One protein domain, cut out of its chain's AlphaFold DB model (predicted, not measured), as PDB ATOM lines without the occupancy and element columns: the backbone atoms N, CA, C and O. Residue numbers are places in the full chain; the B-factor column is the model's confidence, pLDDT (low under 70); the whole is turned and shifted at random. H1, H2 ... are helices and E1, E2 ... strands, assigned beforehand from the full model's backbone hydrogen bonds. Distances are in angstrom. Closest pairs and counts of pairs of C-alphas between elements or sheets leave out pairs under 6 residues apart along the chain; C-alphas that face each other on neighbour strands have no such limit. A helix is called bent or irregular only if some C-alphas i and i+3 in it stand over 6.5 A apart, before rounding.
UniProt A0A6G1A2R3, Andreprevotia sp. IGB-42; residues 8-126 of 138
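Overview. This is residues 8 to 126 of the 138 residues of a protein of Andreprevotia sp. IGB-42 (UniProt A0A6G1A2R3). A twisted sheet of four parallel strands lies between two helices, H3 over one face and H1 over the other, and H2 packs on H3. Beyond this body a thin arm, residues 102 to 118 with the short helices H4 and H5, sticks out and makes much of the length; the short helix H6 follows it. The printed part has 119 residues with six named helices and four named strands, along the chain E1 H1 E2 H2 E3 H3 E4 H4 H5 H6; the sheet's order is E2 E1 E3 E4. The class is mixed, helices and strands. The whole is compact, with a radius of gyration of the C-alphas of 15.2 A, yet elongated, spanning 48 by 30 by 26 A.

Arrangement. The sheet has edge strands E2, residues 33 to 37, and E4, residues 89 to 95, and inner strands E1, residues 8 to 12, and E3, residues 66 to 71. Within hydrogen-bond range are N 10 and O 67, 2.8 A, between E1 and E3; N 9 and O 34, 2.7 A, between E2 and E1; and N 93 and O 68, 2.8 A, between E3 and E4. H3, residues 74 to 84, is on the sheet at a height of 8.5 A, over E3 and E4, and runs along the strands, at 5 degrees to E3 on the local plane; its closest C-alphas to E4 are Gly 75 and Leu 94, 5.4 A. H1, residues 19 to 28, is on the opposite face at a height of 8.7 A, over E1 and only just over E2, on which 3 of its C-alphas fall; its closest C-alphas to E2 are Ala 19 and Ala 37, 5.4 A. The sheet and these helices form three layers, helices on both faces of a sheet. E1, H1, E2 and E3, H3, E4 are strand-helix-strand units, two parallel neighbour strands with a helix between, each with a right-handed crossover. H2, residues 48 to 59, touches H3 at a steep tilt of 64 degrees, the same way, closest at the C-alphas of Thr 52 and Val 81, 5.8 A; it is only just not on the sheet, with 4 pairs of C-alphas within 10 A. E2, H2, E3 is a split unit, with E1 between its strands, also right-handed. H4, residues 105 to 108, and H5, residues 112 to 118, meet only through their link; H6, residues 122 to 125, is apart from H5. Every O i to N i+4 pair is within hydrogen-bond range in H3 and H5, 7 of 8 are in H2 and 3 of 6 in H1, and H4 and H6 are too short for such a pair.

Along the chain. E1 begins at C-alpha 8, (16.423, 33.638, 102.772), and E4, 17.1 A long, ends at C-alpha 95, (9.895, 49.899, 102.215). E3 is 16.2 A long, H2 16.3 A, H3 15.1 A and H1 14.8 A; H1 is irregular, with C-alphas 21 and 24 7.6 A apart. H6 ends at C-alpha 125, (30.752, 62.130, 101.517).

Size, cuts and confidence. The two C-alphas farthest apart, those of Ala 31 and Leu 109, are 48.4 A apart. The printed part has no cut, and no link is long. Residues 101 to 126 are under pLDDT 70; the mean of the printed part is 83.1.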
ATOM      1  N   THR A   8      15.431  32.576 102.609       95.38
ATOM      2  CA  THR A   8      16.423  33.638 102.772       95.38
ATOM      3  C   THR A   8      15.781  35.000 102.537       95.38
ATOM      4  O   THR A   8      15.210  35.272 101.483       95.38
ATOM      5  N   ILE A   9      15.862  35.867 103.541       96.38
ATOM      6  CA  ILE A   9      15.429  37.259 103.498       96.38
ATOM      7  C   ILE A   9      16.646  38.113 103.167       96.38
ATOM      8  O   ILE A   9      17.602  38.185 103.935       96.38
ATOM      9  N   VAL A  10      16.588  38.789 102.030       96.50
ATOM     10  CA  VAL A  10      17.634  39.671 101.531       96.50
ATOM     11  C   VAL A  10      17.227  41.120 101.774       96.50
ATOM     12  O   VAL A  10      16.214  41.582 101.253       96.50
ATOM     13  N   LEU A  11      18.027  41.853 102.540       96.38
ATOM     14  CA  LEU A  11      17.806  43.255 102.882       96.38
ATOM     15  C   LEU A  11      18.687  44.144 102.007       96.38
ATOM     16  O   LEU A  11      19.913  44.030 102.015       96.38
ATOM     17  N   MET A  12      18.053  45.030 101.248       95.75
ATOM     18  CA  MET A  12      18.686  45.883 100.249       95.75
ATOM     19  C   MET A  12      18.595  47.348 100.710       95.75
ATOM     20  O   MET A  12      17.487  47.896 100.750       95.75
ATOM     21  N   PRO A  13      19.720  47.972 101.112       93.50
ATOM     22  CA  PRO A  13      19.720  49.281 101.768       93.50
ATOM     23  C   PRO A  13      19.374  50.419 100.809       93.50
ATOM     24  O   PRO A  13      19.566  50.309  99.601       93.50
ATOM     25  N   GLY A  14      18.913  51.541 101.347       90.19
ATOM     26  CA  GLY A  14      18.688  52.779 100.617       90.19
ATOM     27  C   GLY A  14      19.990  53.483 100.217       90.19
ATOM     28  O   GLY A  14      21.061  52.886 100.133       90.19
ATOM     29  N   LEU A  15      19.926  54.798  99.982       84.75
ATOM     30  CA  LEU A  15      21.072  55.579  99.480       84.75
ATOM     31  C   LEU A  15      22.254  55.649 100.469       84.75
ATOM     32  O   LEU A  15      23.382  55.934 100.074       84.75
ATOM     33  N   ASN A  16      22.013  55.374 101.754       81.31
ATOM     34  CA  ASN A  16      23.081  55.199 102.742       81.31
ATOM     35  C   ASN A  16      23.983  53.981 102.426       81.31
ATOM     36  O   ASN A  16      25.119  53.926 102.906       81.31
ATOM     37  N   GLY A  17      23.486  53.026 101.628       77.31
ATOM     38  CA  GLY A  17      24.210  51.889 101.069       77.31
ATOM     39  C   GLY A  17      24.705  50.882 102.100       77.31
ATOM     40  O   GLY A  17      25.668  50.175 101.830       77.31
ATOM     41  N   THR A  18      24.129  50.836 103.305       80.38
ATOM     42  CA  THR A  18      24.688  50.059 104.421       80.38
ATOM     43  C   THR A  18      23.661  49.209 105.141       80.38
ATOM     44  O   THR A  18      22.546  49.649 105.406       80.38
ATOM     45  N   ALA A  19      24.094  48.025 105.570       80.56
ATOM     46  CA  ALA A  19      23.288  47.125 106.382       80.56
ATOM     47  C   ALA A  19      23.016  47.615 107.817       80.56
ATOM     48  O   ALA A  19      22.194  47.024 108.512       80.56
ATOM     49  N   GLY A  20      23.678  48.684 108.284       77.81
ATOM     50  CA  GLY A  20      23.555  49.156 109.670       77.81
ATOM     51  C   GLY A  20      22.116  49.474 110.093       77.81
ATOM     52  O   GLY A  20      21.726  49.170 111.215       77.81
ATOM     53  N   SER A  21      21.292  49.999 109.181       78.88
ATOM     54  CA  SER A  21      19.874  50.283 109.450       78.88
ATOM     55  C   SER A  21      19.008  49.029 109.636       78.88
ATOM     56  O   SER A  21      17.868  49.143 110.073       78.88
ATOM     57  N   PHE A  22      19.532  47.839 109.328       86.62
ATOM     58  CA  PHE A  22      18.816  46.570 109.436       86.62
ATOM     59  C   PHE A  22      19.191  45.744 110.668       86.62
ATOM     60  O   PHE A  22      18.637  44.662 110.853       86.62
ATOM     61  N   GLN A  23      20.112  46.221 111.512       84.44
ATOM     62  CA  GLN A  23      20.628  45.443 112.641       84.44
ATOM     63  C   GLN A  23      19.514  44.963 113.583       84.44
ATOM     64  O   GLN A  23      19.459  43.777 113.921       84.44
ATOM     65  N   ASP A  24      18.595  45.852 113.958       87.06
ATOM     66  CA  ASP A  24      17.490  45.504 114.858       87.06
ATOM     67  C   ASP A  24      16.550  44.483 114.211       87.06
ATOM     68  O   ASP A  24      16.170  43.501 114.845       87.06
ATOM     69  N   PHE A  25      16.247  44.658 112.920       88.94
ATOM     70  CA  PHE A  25      15.424  43.723 112.156       88.94
ATOM     71  C   PHE A  25      16.062  42.330 112.078       88.94
ATOM     72  O   PHE A  25      15.401  41.336 112.365       88.94
ATOM     73  N   ALA A  26      17.350  42.248 111.732       88.56
ATOM     74  CA  ALA A  26      18.072  40.981 111.645       88.56
ATOM     75  C   ALA A  26      18.146  40.268 113.006       88.56
ATOM     76  O   ALA A  26      18.066  39.044 113.061       88.56
ATOM     77  N   THR A  27      18.240  41.030 114.101       87.88
ATOM     78  CA  THR A  27      18.298  40.490 115.470       87.88
ATOM     79  C   THR A  27      16.982  39.843 115.904       87.88
ATOM     80  O   THR A  27      16.999  38.843 116.619       87.88
ATOM     81  N   ILE A  28      15.843  40.398 115.483       92.50
ATOM     82  CA  ILE A  28      14.512  39.895 115.865       92.50
ATOM     83  C   ILE A  28      13.897  38.947 114.830       92.50
ATOM     84  O   ILE A  28      12.807  38.416 115.059       92.50
ATOM     85  N   ALA A  29      14.551  38.752 113.683       89.56
ATOM     86  CA  ALA A  29      14.046  37.892 112.628       89.56
ATOM     87  C   ALA A  29      13.889  36.441 113.132       89.56
ATOM     88  O   ALA A  29      14.772  35.927 113.827       89.56
ATOM     89  N   PRO A  30      12.788  35.743 112.790       89.94
ATOM     90  CA  PRO A  30      12.590  34.365 113.224       89.94
ATOM     91  C   PRO A  30      13.738  33.458 112.769       89.94
ATOM     92  O   PRO A  30      14.113  33.474 111.600       89.94
ATOM     93  N   ALA A  31      14.227  32.585 113.656       87.00
ATOM     94  CA  ALA A  31      15.332  31.661 113.361       87.00
ATOM     95  C   ALA A  31      15.056  30.697 112.185       87.00
ATOM     96  O   ALA A  31      15.985  30.108 111.627       87.00
ATOM     97  N   ALA A  32      13.784  30.548 111.800       89.12
ATOM     98  CA  ALA A  32      13.338  29.817 110.617       89.12
ATOM     99  C   ALA A  32      13.734  30.489 109.288       89.12
ATOM    100  O   ALA A  32      13.651  29.848 108.245       89.12
ATOM    101  N   HIS A  33      14.187  31.743 109.316       91.38
ATOM    102  CA  HIS A  33      14.661  32.481 108.150       91.38
ATOM    103  C   HIS A  33      16.155  32.761 108.253       91.38
ATOM    104  O   HIS A  33      16.720  32.892 109.341       91.38
ATOM    105  N   GLU A  34      16.827  32.730 107.111       92.94
ATOM    106  CA  GLU A  34      18.180  33.259 106.989       92.94
ATOM    107  C   GLU A  34      18.053  34.726 106.598       92.94
ATOM    108  O   GLU A  34      17.175  35.068 105.812       92.94
ATOM    109  N   VAL A  35      18.875  35.601 107.168       93.62
ATOM    110  CA  VAL A  35      18.833  37.031 106.859       93.62
ATOM    111  C   VAL A  35      20.189  37.449 106.325       93.62
ATOM    112  O   VAL A  35      21.193  37.327 107.022       93.62
ATOM    113  N   ILE A  36      20.198  37.967 105.103       93.62
ATOM    114  CA  ILE A  36      21.372  38.526 104.439       93.62
ATOM    115  C   ILE A  36      21.104  40.009 104.230       93.62
ATOM    116  O   ILE A  36      20.090  40.379 103.645       93.62
ATOM    117  N   ALA A  37      22.001  40.871 104.695       92.50
ATOM    118  CA  ALA A  37      21.882  42.310 104.498       92.50
ATOM    119  C   ALA A  37      23.016  42.815 103.611       92.50
ATOM    120  O   ALA A  37      24.184  42.599 103.914       92.50
ATOM    121  N   PHE A  38      22.683  43.508 102.528       91.88
ATOM    122  CA  PHE A  38      23.683  44.058 101.624       91.88
ATOM    123  C   PHE A  38      24.313  45.338 102.173       91.88
ATOM    124  O   PHE A  38      23.663  46.167 102.812       91.88
ATOM    125  N   THR A  39      25.591  45.520 101.855       90.38
ATOM    126  CA  THR A  39      26.278  46.814 101.889       90.38
ATOM    127  C   THR A  39      26.818  47.054 100.488       90.38
ATOM    128  O   THR A  39      27.526  46.204  99.957       90.38
ATOM    129  N   TYR A  40      26.437  48.167  99.865       89.62
ATOM    130  CA  TYR A  40      26.820  48.441  98.481       89.62
ATOM    131  C   TYR A  40      28.251  48.968  98.375       89.62
ATOM    132  O   TYR A  40      28.732  49.599  99.326       89.62
ATOM    133  N   PRO A  41      28.923  48.745  97.228       87.38
ATOM    134  CA  PRO A  41      30.257  49.272  96.982       87.38
ATOM    135  C   PRO A  41      30.295  50.786  97.183       87.38
ATOM    136  O   PRO A  41      29.410  51.515  96.736       87.38
ATOM    137  N   THR A  42      31.325  51.260  97.879       81.69
ATOM    138  CA  THR A  42      31.507  52.692  98.174       81.69
ATOM    139  C   THR A  42      32.655  53.324  97.396       81.69
ATOM    140  O   THR A  42      32.814  54.540  97.404       81.69
ATOM    141  N   ASP A  43      33.493  52.500  96.779       83.62
ATOM    142  CA  ASP A  43      34.676  52.882  96.010       83.62
ATOM    143  C   ASP A  43      34.376  53.088  94.519       83.62
ATOM    144  O   ASP A  43      35.109  53.805  93.839       83.62
ATOM    145  N   THR A  44      33.273  52.518  94.030       82.06
ATOM    146  CA  THR A  44      32.875  52.562  92.622       82.06
ATOM    147  C   THR A  44      31.492  53.182  92.463       82.06
ATOM    148  O   THR A  44      30.569  52.894  93.222       82.06
ATOM    149  N   ALA A  45      31.341  54.040  91.454       84.69
ATOM    150  CA  ALA A  45      30.044  54.574  91.070       84.69
ATOM    151  C   ALA A  45      29.326  53.601  90.139       84.69
ATOM    152  O   ALA A  45      29.744  53.449  88.997       84.69
ATOM    153  N   LEU A  46      28.257  52.978  90.632       87.31
ATOM    154  CA  LEU A  46      27.432  52.053  89.863       87.31
ATOM    155  C   LEU A  46      26.082  52.693  89.544       87.31
ATOM    156  O   LEU A  46      25.418  53.258  90.419       87.31
ATOM    157  N   ASN A  47      25.665  52.592  88.288       87.25
ATOM    158  CA  ASN A  47      24.290  52.873  87.900       87.25
ATOM    159  C   ASN A  47      23.362  51.708  88.319       87.25
ATOM    160  O   ASN A  47      23.811  50.676  88.816       87.25
ATOM    161  N   TYR A  48      22.047  51.866  88.150       87.50
ATOM    162  CA  TYR A  48      21.078  50.843  88.566       87.50
ATOM    163  C   TYR A  48      21.264  49.488  87.873       87.50
ATOM    164  O   TYR A  48      21.001  48.461  88.495       87.50
ATOM    165  N   GLU A  49      21.673  49.466  86.607       89.88
ATOM    166  CA  GLU A  49      21.906  48.230  85.859       89.88
ATOM    167  C   GLU A  49      23.143  47.508  86.393       89.88
ATOM    168  O   GLU A  49      23.031  46.358  86.807       89.88
ATOM    169  N   GLU A  50      24.261  48.225  86.523       93.06
ATOM    170  CA  GLU A  50      25.517  47.691  87.067       93.06
ATOM    171  C   GLU A  50      25.346  47.191  88.509       93.06
ATOM    172  O   GLU A  50      25.828  46.119  88.867       93.06
ATOM    173  N   LEU A  51      24.613  47.936  89.344       93.69
ATOM    174  CA  LEU A  51      24.322  47.516  90.711       93.69
ATOM    175  C   LEU A  51      23.365  46.316  90.752       93.69
ATOM    176  O   LEU A  51      23.469  45.487  91.653       93.69
ATOM    177  N   THR A  52      22.449  46.195  89.786       95.06
ATOM    178  CA  THR A  52      21.597  45.000  89.674       95.06
ATOM    179  C   THR A  52      22.457  43.775  89.405       95.06
ATOM    180  O   THR A  52      22.310  42.775  90.103       95.06
ATOM    181  N   ASP A  53      23.375  43.860  88.445       95.38
ATOM    182  CA  ASP A  53      24.251  42.745  88.083       95.38
ATOM    183  C   ASP A  53      25.182  42.369  89.245       95.38
ATOM    184  O   ASP A  53      25.322  41.191  89.571       95.38
ATOM    185  N   TRP A  54      25.707  43.372  89.958       95.06
ATOM    186  CA  TRP A  54      26.506  43.179  91.171       95.06
ATOM    187  C   TRP A  54      25.744  42.432  92.281       95.06
ATOM    188  O   TRP A  54      26.320  41.588  92.974       95.06
ATOM    189  N   VAL A  55      24.445  42.717  92.456       95.06
ATOM    190  CA  VAL A  55      23.586  41.989  93.408       95.06
ATOM    191  C   VAL A  55      23.288  40.576  92.903       95.06
ATOM    192  O   VAL A  55      23.361  39.631  93.685       95.06
ATOM    193  N   LEU A  56      22.968  40.408  91.615       95.44
ATOM    194  CA  LEU A  56      22.658  39.102  91.023       95.44
ATOM    195  C   LEU A  56      23.818  38.112  91.187       95.44
ATOM    196  O   LEU A  56      23.580  36.968  91.567       95.44
ATOM    197  N   GLU A  57      25.054  38.562  90.969       94.31
ATOM    198  CA  GLU A  57      26.268  37.758  91.167       94.31
ATOM    199  C   GLU A  57      26.379  37.218  92.602       94.31
ATOM    200  O   GLU A  57      26.739  36.065  92.821       94.31
ATOM    201  N   ARG A  58      26.004  38.023  93.599       93.31
ATOM    202  CA  ARG A  58      26.068  37.641  95.021       93.31
ATOM    203  C   ARG A  58      24.909  36.764  95.467       93.31
ATOM    204  O   ARG A  58      25.019  36.057  96.462       93.31
ATOM    205  N   LEU A  59      23.793  36.809  94.745       93.38
ATOM    206  CA  LEU A  59      22.636  35.962  95.020       93.38
ATOM    207  C   LEU A  59      22.709  34.615  94.295       93.38
ATOM    208  O   LEU A  59      22.047  33.675  94.728       93.38
ATOM    209  N   SER A  60      23.517  34.472  93.237       89.31
ATOM    210  CA  SER A  60      23.485  33.295  92.356       89.31
ATOM    211  C   SER A  60      23.840  31.970  93.036       89.31
ATOM    212  O   SER A  60      23.465  30.916  92.531       89.31
ATOM    213  N   CYS A  61      24.562  32.005  94.159       87.81
ATOM    214  CA  CYS A  61      24.915  30.814  94.935       87.81
ATOM    215  C   CYS A  61      23.858  30.412  95.974       87.81
ATOM    216  O   CYS A  61      23.969  29.336  96.558       87.81
ATOM    217  N   LEU A  62      22.854  31.259  96.227       89.50
ATOM    218  CA  LEU A  62      21.800  30.948  97.188       89.50
ATOM    219  C   LEU A  62      20.895  29.828  96.664       89.50
ATOM    220  O   LEU A  62      20.649  29.682  95.469       89.50
ATOM    221  N   GLU A  63      20.350  29.034  97.573       88.25
ATOM    222  CA  GLU A  63      19.404  27.979  97.229       88.25
ATOM    223  C   GLU A  63      18.095  28.182  97.989       88.25
ATOM    224  O   GLU A  63      18.076  28.664  99.120       88.25
ATOM    225  N   GLY A  64      16.981  27.782  97.375       90.94
ATOM    226  CA  GLY A  64      15.662  27.845  98.000       90.94
ATOM    227  C   GLY A  64      14.912  29.174  97.809       90.94
ATOM    228  O   GLY A  64      15.231  29.958  96.913       90.94
ATOM    229  N   PRO A  65      13.826  29.386  98.580       94.56
ATOM    230  CA  PRO A  65      12.977  30.567  98.480       94.56
ATOM    231  C   PRO A  65      13.685  31.842  98.944       94.56
ATOM    232  O   PRO A  65      14.238  31.879 100.044       94.56
ATOM    233  N   ILE A  66      13.573  32.907  98.151       95.81
ATOM    234  CA  ILE A  66      14.169  34.215  98.434       95.81
ATOM    235  C   ILE A  66      13.071  35.270  98.610       95.81
ATOM    236  O   ILE A  66      12.144  35.371  97.806       95.81
ATOM    237  N   VAL A  67      13.195  36.089  99.653       96.75
ATOM    238  CA  VAL A  67      12.393  37.298  99.879       96.75
ATOM    239  C   VAL A  67      13.311  38.505  99.751       96.75
ATOM    240  O   VAL A  67      14.272  38.615 100.505       96.75
ATOM    241  N   LEU A  68      13.015  39.432  98.840       97.50
ATOM    242  CA  LEU A  68      13.774  40.681  98.704       97.50
ATOM    243  C   LEU A  68      13.065  41.814  99.452       97.50
ATOM    244  O   LEU A  68      11.885  42.061  99.219       97.50
ATOM    245  N   ILE A  69      13.777  42.544 100.305       97.06
ATOM    246  CA  ILE A  69      13.276  43.740 100.992       97.06
ATOM    247  C   ILE A  69      14.091  44.943 100.521       97.06
ATOM    248  O   ILE A  69      15.249  45.100 100.900       97.06
ATOM    249  N   GLY A  70      13.483  45.786  99.685       96.00
ATOM    250  CA  GLY A  70      14.104  46.991  99.134       96.00
ATOM    251  C   GLY A  70      13.695  48.248  99.892       96.00
ATOM    252  O   GLY A  70      12.527  48.638  99.847       96.00
ATOM    253  N   GLU A  71      14.653  48.903 100.546       95.12
ATOM    254  CA  GLU A  71      14.446  50.192 101.212       95.12
ATOM    255  C   GLU A  71      14.730  51.361 100.262       95.12
ATOM    256  O   GLU A  71      15.786  51.418  99.634       95.12
ATOM    257  N   SER A  72      13.791  52.306 100.162       92.00
ATOM    258  CA  SER A  72      13.936  53.577  99.442       92.00
ATOM    259  C   SER A  72      14.576  53.412  98.053       92.00
ATOM    260  O   SER A  72      13.938  52.869  97.147       92.00
ATOM    261  N   PHE A  73      15.836  53.826  97.877       90.06
ATOM    262  CA  PHE A  73      16.627  53.685  96.646       90.06
ATOM    263  C   PHE A  73      16.586  52.269  96.047       90.06
ATOM    264  O   PHE A  73      16.554  52.125  94.821       90.06
ATOM    265  N   SER A  74      16.529  51.245  96.895       94.31
ATOM    266  CA  SER A  74      16.578  49.842  96.492       94.31
ATOM    267  C   SER A  74      15.231  49.218  96.167       94.31
ATOM    268  O   SER A  74      15.188  48.042  95.820       94.31
ATOM    269  N   GLY A  75      14.126  49.964  96.224       94.12
ATOM    270  CA  GLY A  75      12.834  49.438  95.772       94.12
ATOM    271  C   GLY A  75      12.818  49.096  94.275       94.12
ATOM    272  O   GLY A  75      12.535  47.955  93.929       94.12
ATOM    273  N   PRO A  76      13.179  50.020  93.362       92.69
ATOM    274  CA  PRO A  76      13.345  49.678  91.948       92.69
ATOM    275  C   PRO A  76      14.409  48.598  91.719       92.69
ATOM    276  O   PRO A  76      14.211  47.699  90.906       92.69
ATOM    277  N   LEU A  77      15.511  48.648  92.475       93.69
ATOM    278  CA  LEU A  77      16.598  47.674  92.373       93.69
ATOM    279  C   LEU A  77      16.133  46.251  92.717       93.69
ATOM    280  O   LEU A  77      16.435  45.322  91.975       93.69
ATOM    281  N   SER A  78      15.360  46.069  93.792       96.00
ATOM    282  CA  SER A  78      14.841  44.754  94.189       96.00
ATOM    283  C   SER A  78      13.882  44.177  93.150       96.00
ATOM    284  O   SER A  78      13.883  42.970  92.920       96.00
ATOM    285  N   LEU A  79      13.121  45.026  92.452       95.44
ATOM    286  CA  LEU A  79      12.283  44.609  91.327       95.44
ATOM    287  C   LEU A  79      13.118  44.193  90.111       95.44
ATOM    288  O   LEU A  79      12.813  43.179  89.484       95.44
ATOM    289  N   PHE A  80      14.180  44.935  89.783       94.56
ATOM    290  CA  PHE A  80      15.088  44.562  88.695       94.56
ATOM    291  C   PHE A  80      15.778  43.228  88.974       94.56
ATOM    292  O   PHE A  80      15.788  42.363  88.098       94.56
ATOM    293  N   VAL A  81      16.273  43.032  90.199       96.12
ATOM    294  CA  VAL A  81      16.838  41.757  90.655       96.12
ATOM    295  C   VAL A  81      15.794  40.649  90.546       96.12
ATOM    296  O   VAL A  81      16.047  39.664  89.866       96.12
ATOM    297  N   ALA A  82      14.596  40.826  91.115       95.69
ATOM    298  CA  ALA A  82      13.533  39.817  91.055       95.69
ATOM    299  C   ALA A  82      13.150  39.426  89.622       95.69
ATOM    300  O   ALA A  82      12.840  38.270  89.364       95.69
ATOM    301  N   SER A  83      13.183  40.377  88.684       94.56
ATOM    302  CA  SER A  83      12.858  40.116  87.277       94.56
ATOM    303  C   SER A  83      13.929  39.322  86.520       94.56
ATOM    304  O   SER A  83      13.625  38.732  85.486       94.56
ATOM    305  N   ARG A  84      15.176  39.325  87.010       94.50
ATOM    306  CA  ARG A  84      16.337  38.699  86.354       94.50
ATOM    307  C   ARG A  84      16.852  37.460  87.082       94.50
ATOM    308  O   ARG A  84      17.501  36.619  86.465       94.50
ATOM    309  N   LEU A  85      16.585  37.344  88.379       91.00
ATOM    310  CA  LEU A  85      17.042  36.229  89.192       91.00
ATOM    311  C   LEU A  85      16.273  34.964  88.796       91.00
ATOM    312  O   LEU A  85      15.055  34.899  88.916       91.00
ATOM    313  N   GLN A  86      16.994  33.944  88.329       81.69
ATOM    314  CA  GLN A  86      16.410  32.664  87.898       81.69
ATOM    315  C   GLN A  86      16.017  31.748  89.075       81.69
ATOM    316  O   GLN A  86      15.505  30.650  88.869       81.69
ATOM    317  N   GLN A  87      16.280  32.184  90.311       81.38
ATOM    318  CA  GLN A  87      15.933  31.479  91.545       81.38
ATOM    319  C   GLN A  87      14.486  31.764  91.973       81.38
ATOM    320  O   GLN A  87      13.797  32.625  91.428       81.38
ATOM    321  N   ASN A  88      14.022  31.045  92.995       87.81
ATOM    322  CA  ASN A  88      12.656  31.155  93.495       87.81
ATOM    323  C   ASN A  88      12.467  32.400  94.385       87.81
ATOM    324  O   ASN A  88      12.421  32.294  95.612       87.81
ATOM    325  N   VAL A  89      12.356  33.585  93.777       95.31
ATOM    326  CA  VAL A  89      11.927  34.800  94.489       95.31
ATOM    327  C   VAL A  89      10.436  34.690  94.798       95.31
ATOM    328  O   VAL A  89       9.594  34.813  93.911       95.31
ATOM    329  N   VAL A  90      10.098  34.461  96.067       95.75
ATOM    330  CA  VAL A  90       8.711  34.244  96.512       95.75
ATOM    331  C   VAL A  90       8.008  35.529  96.939       95.75
ATOM    332  O   VAL A  90       6.780  35.562  96.995       95.75
ATOM    333  N   ALA A  91       8.764  36.590  97.238       96.50
ATOM    334  CA  ALA A  91       8.207  37.897  97.565       96.50
ATOM    335  C   ALA A  91       9.211  39.037  97.347       96.50
ATOM    336  O   ALA A  91      10.420  38.875  97.527       96.50
ATOM    337  N   VAL A  92       8.673  40.220  97.037       97.38
ATOM    338  CA  VAL A  92       9.390  41.499  97.069       97.38
ATOM    339  C   VAL A  92       8.619  42.465  97.965       97.38
ATOM    340  O   VAL A  92       7.428  42.691  97.760       97.38
ATOM    341  N   ILE A  93       9.294  43.038  98.958       96.69
ATOM    342  CA  ILE A  93       8.744  43.999  99.916       96.69
ATOM    343  C   ILE A  93       9.393  45.356  99.655       96.69
ATOM    344  O   ILE A  93      10.616  45.492  99.691       96.69
ATOM    345  N   LEU A  94       8.568  46.369  99.399       95.75
ATOM    346  CA  LEU A  94       9.017  47.739  99.159       95.75
ATOM    347  C   LEU A  94       8.820  48.566 100.431       95.75
ATOM    348  O   LEU A  94       7.692  48.741 100.891       95.75
ATOM    349  N   VAL A  95       9.908  49.094 100.987       94.06
ATOM    350  CA  VAL A  95       9.895  49.899 102.215       94.06
ATOM    351  C   VAL A  95      10.225  51.342 101.861       94.06
ATOM    352  O   VAL A  95      11.302  51.620 101.344       94.06
ATOM    353  N   ALA A  96       9.293  52.264 102.125       91.69
ATOM    354  CA  ALA A  96       9.451  53.694 101.825       91.69
ATOM    355  C   ALA A  96       9.919  53.974 100.377       91.69
ATOM    356  O   ALA A  96      10.740  54.854 100.132       91.69
ATOM    357  N   SER A  97       9.410  53.197  99.418       89.75
ATOM    358  CA  SER A  97       9.829  53.236  98.016       89.75
ATOM    359  C   SER A  97       8.639  53.191  97.053       89.75
ATOM    360  O   SER A  97       7.483  53.117  97.471       89.75
ATOM    361  N   PHE A  98       8.924  53.232  95.751       82.00
ATOM    362  CA  PHE A  98       7.947  53.219  94.668       82.00
ATOM    363  C   PHE A  98       8.367  52.231  93.573       82.00
ATOM    364  O   PHE A  98       9.549  52.096  93.271       82.00
ATOM    365  N   VAL A  99       7.389  51.593  92.923       82.56
ATOM    366  CA  VAL A  99       7.620  50.732  91.741       82.56
ATOM    367  C   VAL A  99       8.088  51.557  90.537       82.56
ATOM    368  O   VAL A  99       8.919  51.127  89.745       82.56
ATOM    369  N   GLN A 100       7.542  52.764  90.394       71.44
ATOM    370  CA  GLN A 100       7.937  53.756  89.399       71.44
ATOM    371  C   GLN A 100       7.991  55.126  90.078       71.44
ATOM    372  O   GLN A 100       7.207  55.360  91.003       71.44
ATOM    373  N   PRO A 101       8.848  56.056  89.615       69.88
ATOM    374  CA  PRO A 101       8.859  57.416  90.135       69.88
ATOM    375  C   PRO A 101       7.450  58.026  90.072       69.88
ATOM    376  O   PRO A 101       6.758  57.825  89.066       69.88
ATOM    377  N   PRO A 102       7.010  58.779  91.096       67.44
ATOM    378  CA  PRO A 102       5.687  59.391  91.096       67.44
ATOM    379  C   PRO A 102       5.535  60.323  89.883       67.44
ATOM    380  O   PRO A 102       6.145  61.389  89.801       67.44
ATOM    381  N   LYS A 103       4.720  59.903  88.906       65.50
ATOM    382  CA  LYS A 103       4.470  60.631  87.655       65.50
ATOM    383  C   LYS A 103       3.502  61.789  87.898       65.50
ATOM    384  O   LYS A 103       2.352  61.728  87.480       65.50
ATOM    385  N   SER A 104       3.949  62.863  88.543       62.53
ATOM    386  CA  SER A 104       3.232  64.139  88.453       62.53
ATOM    387  C   SER A 104       3.928  65.047  87.442       62.53
ATOM    388  O   SER A 104       5.147  65.219  87.460       62.53
ATOM    389  N   ALA A 105       3.143  65.625  86.529       64.12
ATOM    390  CA  ALA A 105       3.633  66.613  85.568       64.12
ATOM    391  C   ALA A 105       4.272  67.825  86.273       64.12
ATOM    392  O   ALA A 105       5.197  68.424  85.734       64.12
ATOM    393  N   LEU A 106       3.844  68.120  87.505       62.59
ATOM    394  CA  LEU A 106       4.396  69.174  88.351       62.59
ATOM    395  C   LEU A 106       5.841  68.868  88.795       62.59
ATOM    396  O   LEU A 106       6.670  69.772  88.848       62.59
ATOM    397  N   PHE A 107       6.187  67.594  89.026       61.25
ATOM    398  CA  PHE A 107       7.562  67.184  89.357       61.25
ATOM    399  C   PHE A 107       8.537  67.282  88.178       61.25
ATOM    400  O   PHE A 107       9.742  67.308  88.405       61.25
ATOM    401  N   LYS A 108       8.049  67.379  86.929       60.06
ATOM    402  CA  LYS A 108       8.906  67.662  85.761       60.06
ATOM    403  C   LYS A 108       9.445  69.096  85.765       60.06
ATOM    404  O   LYS A 108      10.481  69.343  85.162       60.06
ATOM    405  N   LEU A 109       8.722  70.021  86.404       64.31
ATOM    406  CA  LEU A 109       9.094  71.435  86.523       64.31
ATOM    407  C   LEU A 109       9.954  71.703  87.757       64.31
ATOM    408  O   LEU A 109      10.727  72.658  87.781       64.31
ATOM    409  N   LEU A 110       9.816  70.868  88.788       63.62
ATOM    410  CA  LEU A 110      10.713  70.914  89.928       63.62
ATOM    411  C   LEU A 110      12.118  70.514  89.464       63.62
ATOM    412  O   LEU A 110      12.264  69.549  88.710       63.62
ATOM    413  N   PRO A 111      13.177  71.162  89.975       62.50
ATOM    414  CA  PRO A 111      14.555  70.800  89.666       62.50
ATOM    415  C   PRO A 111      14.927  69.430  90.251       62.50
ATOM    416  O   PRO A 111      16.097  69.126  90.382       62.50
ATOM    417  N   TRP A 112      13.979  68.560  90.600       55.78
ATOM    418  CA  TRP A 112      14.234  67.253  91.192       55.78
ATOM    419  C   TRP A 112      14.960  66.296  90.235       55.78
ATOM    420  O   TRP A 112      15.697  65.431  90.693       55.78
ATOM    421  N   GLN A 113      14.852  66.495  88.912       54.69
ATOM    422  CA  GLN A 113      15.753  65.828  87.958       54.69
ATOM    423  C   GLN A 113      17.207  66.258  88.177       54.69
ATOM    424  O   GLN A 113      18.101  65.417  88.189       54.69
ATOM    425  N   THR A 114      17.446  67.544  88.458       55.84
ATOM    426  CA  THR A 114      18.755  67.997  88.942       55.84
ATOM    427  C   THR A 114      19.007  67.594  90.385       55.84
ATOM    428  O   THR A 114      20.150  67.379  90.705       55.84
ATOM    429  N   GLY A 115      17.998  67.408  91.239       53.78
ATOM    430  CA  GLY A 115      18.143  66.913  92.609       53.78
ATOM    431  C   GLY A 115      18.691  65.490  92.639       53.78
ATOM    432  O   GLY A 115      19.654  65.247  93.350       53.78
ATOM    433  N   PHE A 116      18.173  64.590  91.792       50.62
ATOM    434  CA  PHE A 116      18.730  63.247  91.589       50.62
ATOM    435  C   PHE A 116      20.009  63.236  90.722       50.62
ATOM    436  O   PHE A 116      20.858  62.364  90.871       50.62
ATOM    437  N   SER A 117      20.209  64.215  89.835       49.75
ATOM    438  CA  SER A 117      21.483  64.364  89.107       49.75
ATOM    439  C   SER A 117      22.587  65.033  89.952       49.75
ATOM    440  O   SER A 117      23.770  64.860  89.661       49.75
ATOM    441  N   LEU A 118      22.212  65.786  90.994       47.06
ATOM    442  CA  LEU A 118      23.045  66.386  92.048       47.06
ATOM    443  C   LEU A 118      23.153  65.460  93.257       47.06
ATOM    444  O   LEU A 118      24.114  65.599  94.005       47.06
ATOM    445  N   THR A 119      22.314  64.419  93.364       45.22
ATOM    446  CA  THR A 119      22.717  63.148  93.976       45.22
ATOM    447  C   THR A 119      23.691  62.409  93.056       45.22
ATOM    448  O   THR A 119      23.609  61.198  92.877       45.22
ATOM    449  N   ARG A 120      24.702  63.129  92.544       44.09
ATOM    450  CA  ARG A 120      26.049  62.587  92.631       44.09
ATOM    451  C   ARG A 120      26.196  62.135  94.077       44.09
ATOM    452  O   ARG A 120      25.976  62.917  95.000       44.09
ATOM    453  N   PRO A 121      26.331  60.841  94.265       51.38
ATOM    454  CA  PRO A 121      25.676  60.204  95.378       51.38
ATOM    455  C   PRO A 121      26.370  60.611  96.661       51.38
ATOM    456  O   PRO A 121      27.596  60.675  96.754       51.38
ATOM    457  N   LEU A 122      25.550  60.880  97.670       49.59
ATOM    458  CA  LEU A 122      25.999  61.243  99.006       49.59
ATOM    459  C   LEU A 122      26.892  60.150  99.640       49.59
ATOM    460  O   LEU A 122      27.509  60.413 100.668       49.59
ATOM    461  N   TYR A 123      27.045  58.971  99.012       49.91
ATOM    462  CA  TYR A 123      28.062  57.981  99.386       49.91
ATOM    463  C   TYR A 123      29.499  58.512  99.267       49.91
ATOM    464  O   TYR A 123      30.363  58.073 100.022       49.91
ATOM    465  N   ALA A 124      29.772  59.490  98.390       49.41
ATOM    466  CA  ALA A 124      31.103  60.091  98.251       49.41
ATOM    467  C   ALA A 124      31.505  60.952  99.466       49.41
ATOM    468  O   ALA A 124      32.673  61.296  99.626       49.41
ATOM    469  N   LEU A 125      30.546  61.298 100.330       49.69
ATOM    470  CA  LEU A 125      30.752  62.130 101.517       49.69
ATOM    471  C   LEU A 125      30.788  61.311 102.820       49.69
ATOM    472  O   LEU A 125      30.699  61.873 103.911       49.69
ATOM    473  N   ARG A 126      30.927  59.978 102.741       51.88
ATOM    474  CA  ARG A 126      30.927  59.116 103.929       51.88
ATOM    475  C   ARG A 126      32.251  59.216 104.692       51.88
ATOM    476  O   ARG A 126      33.279  58.687 104.276       51.88
TER     477      ARG A 126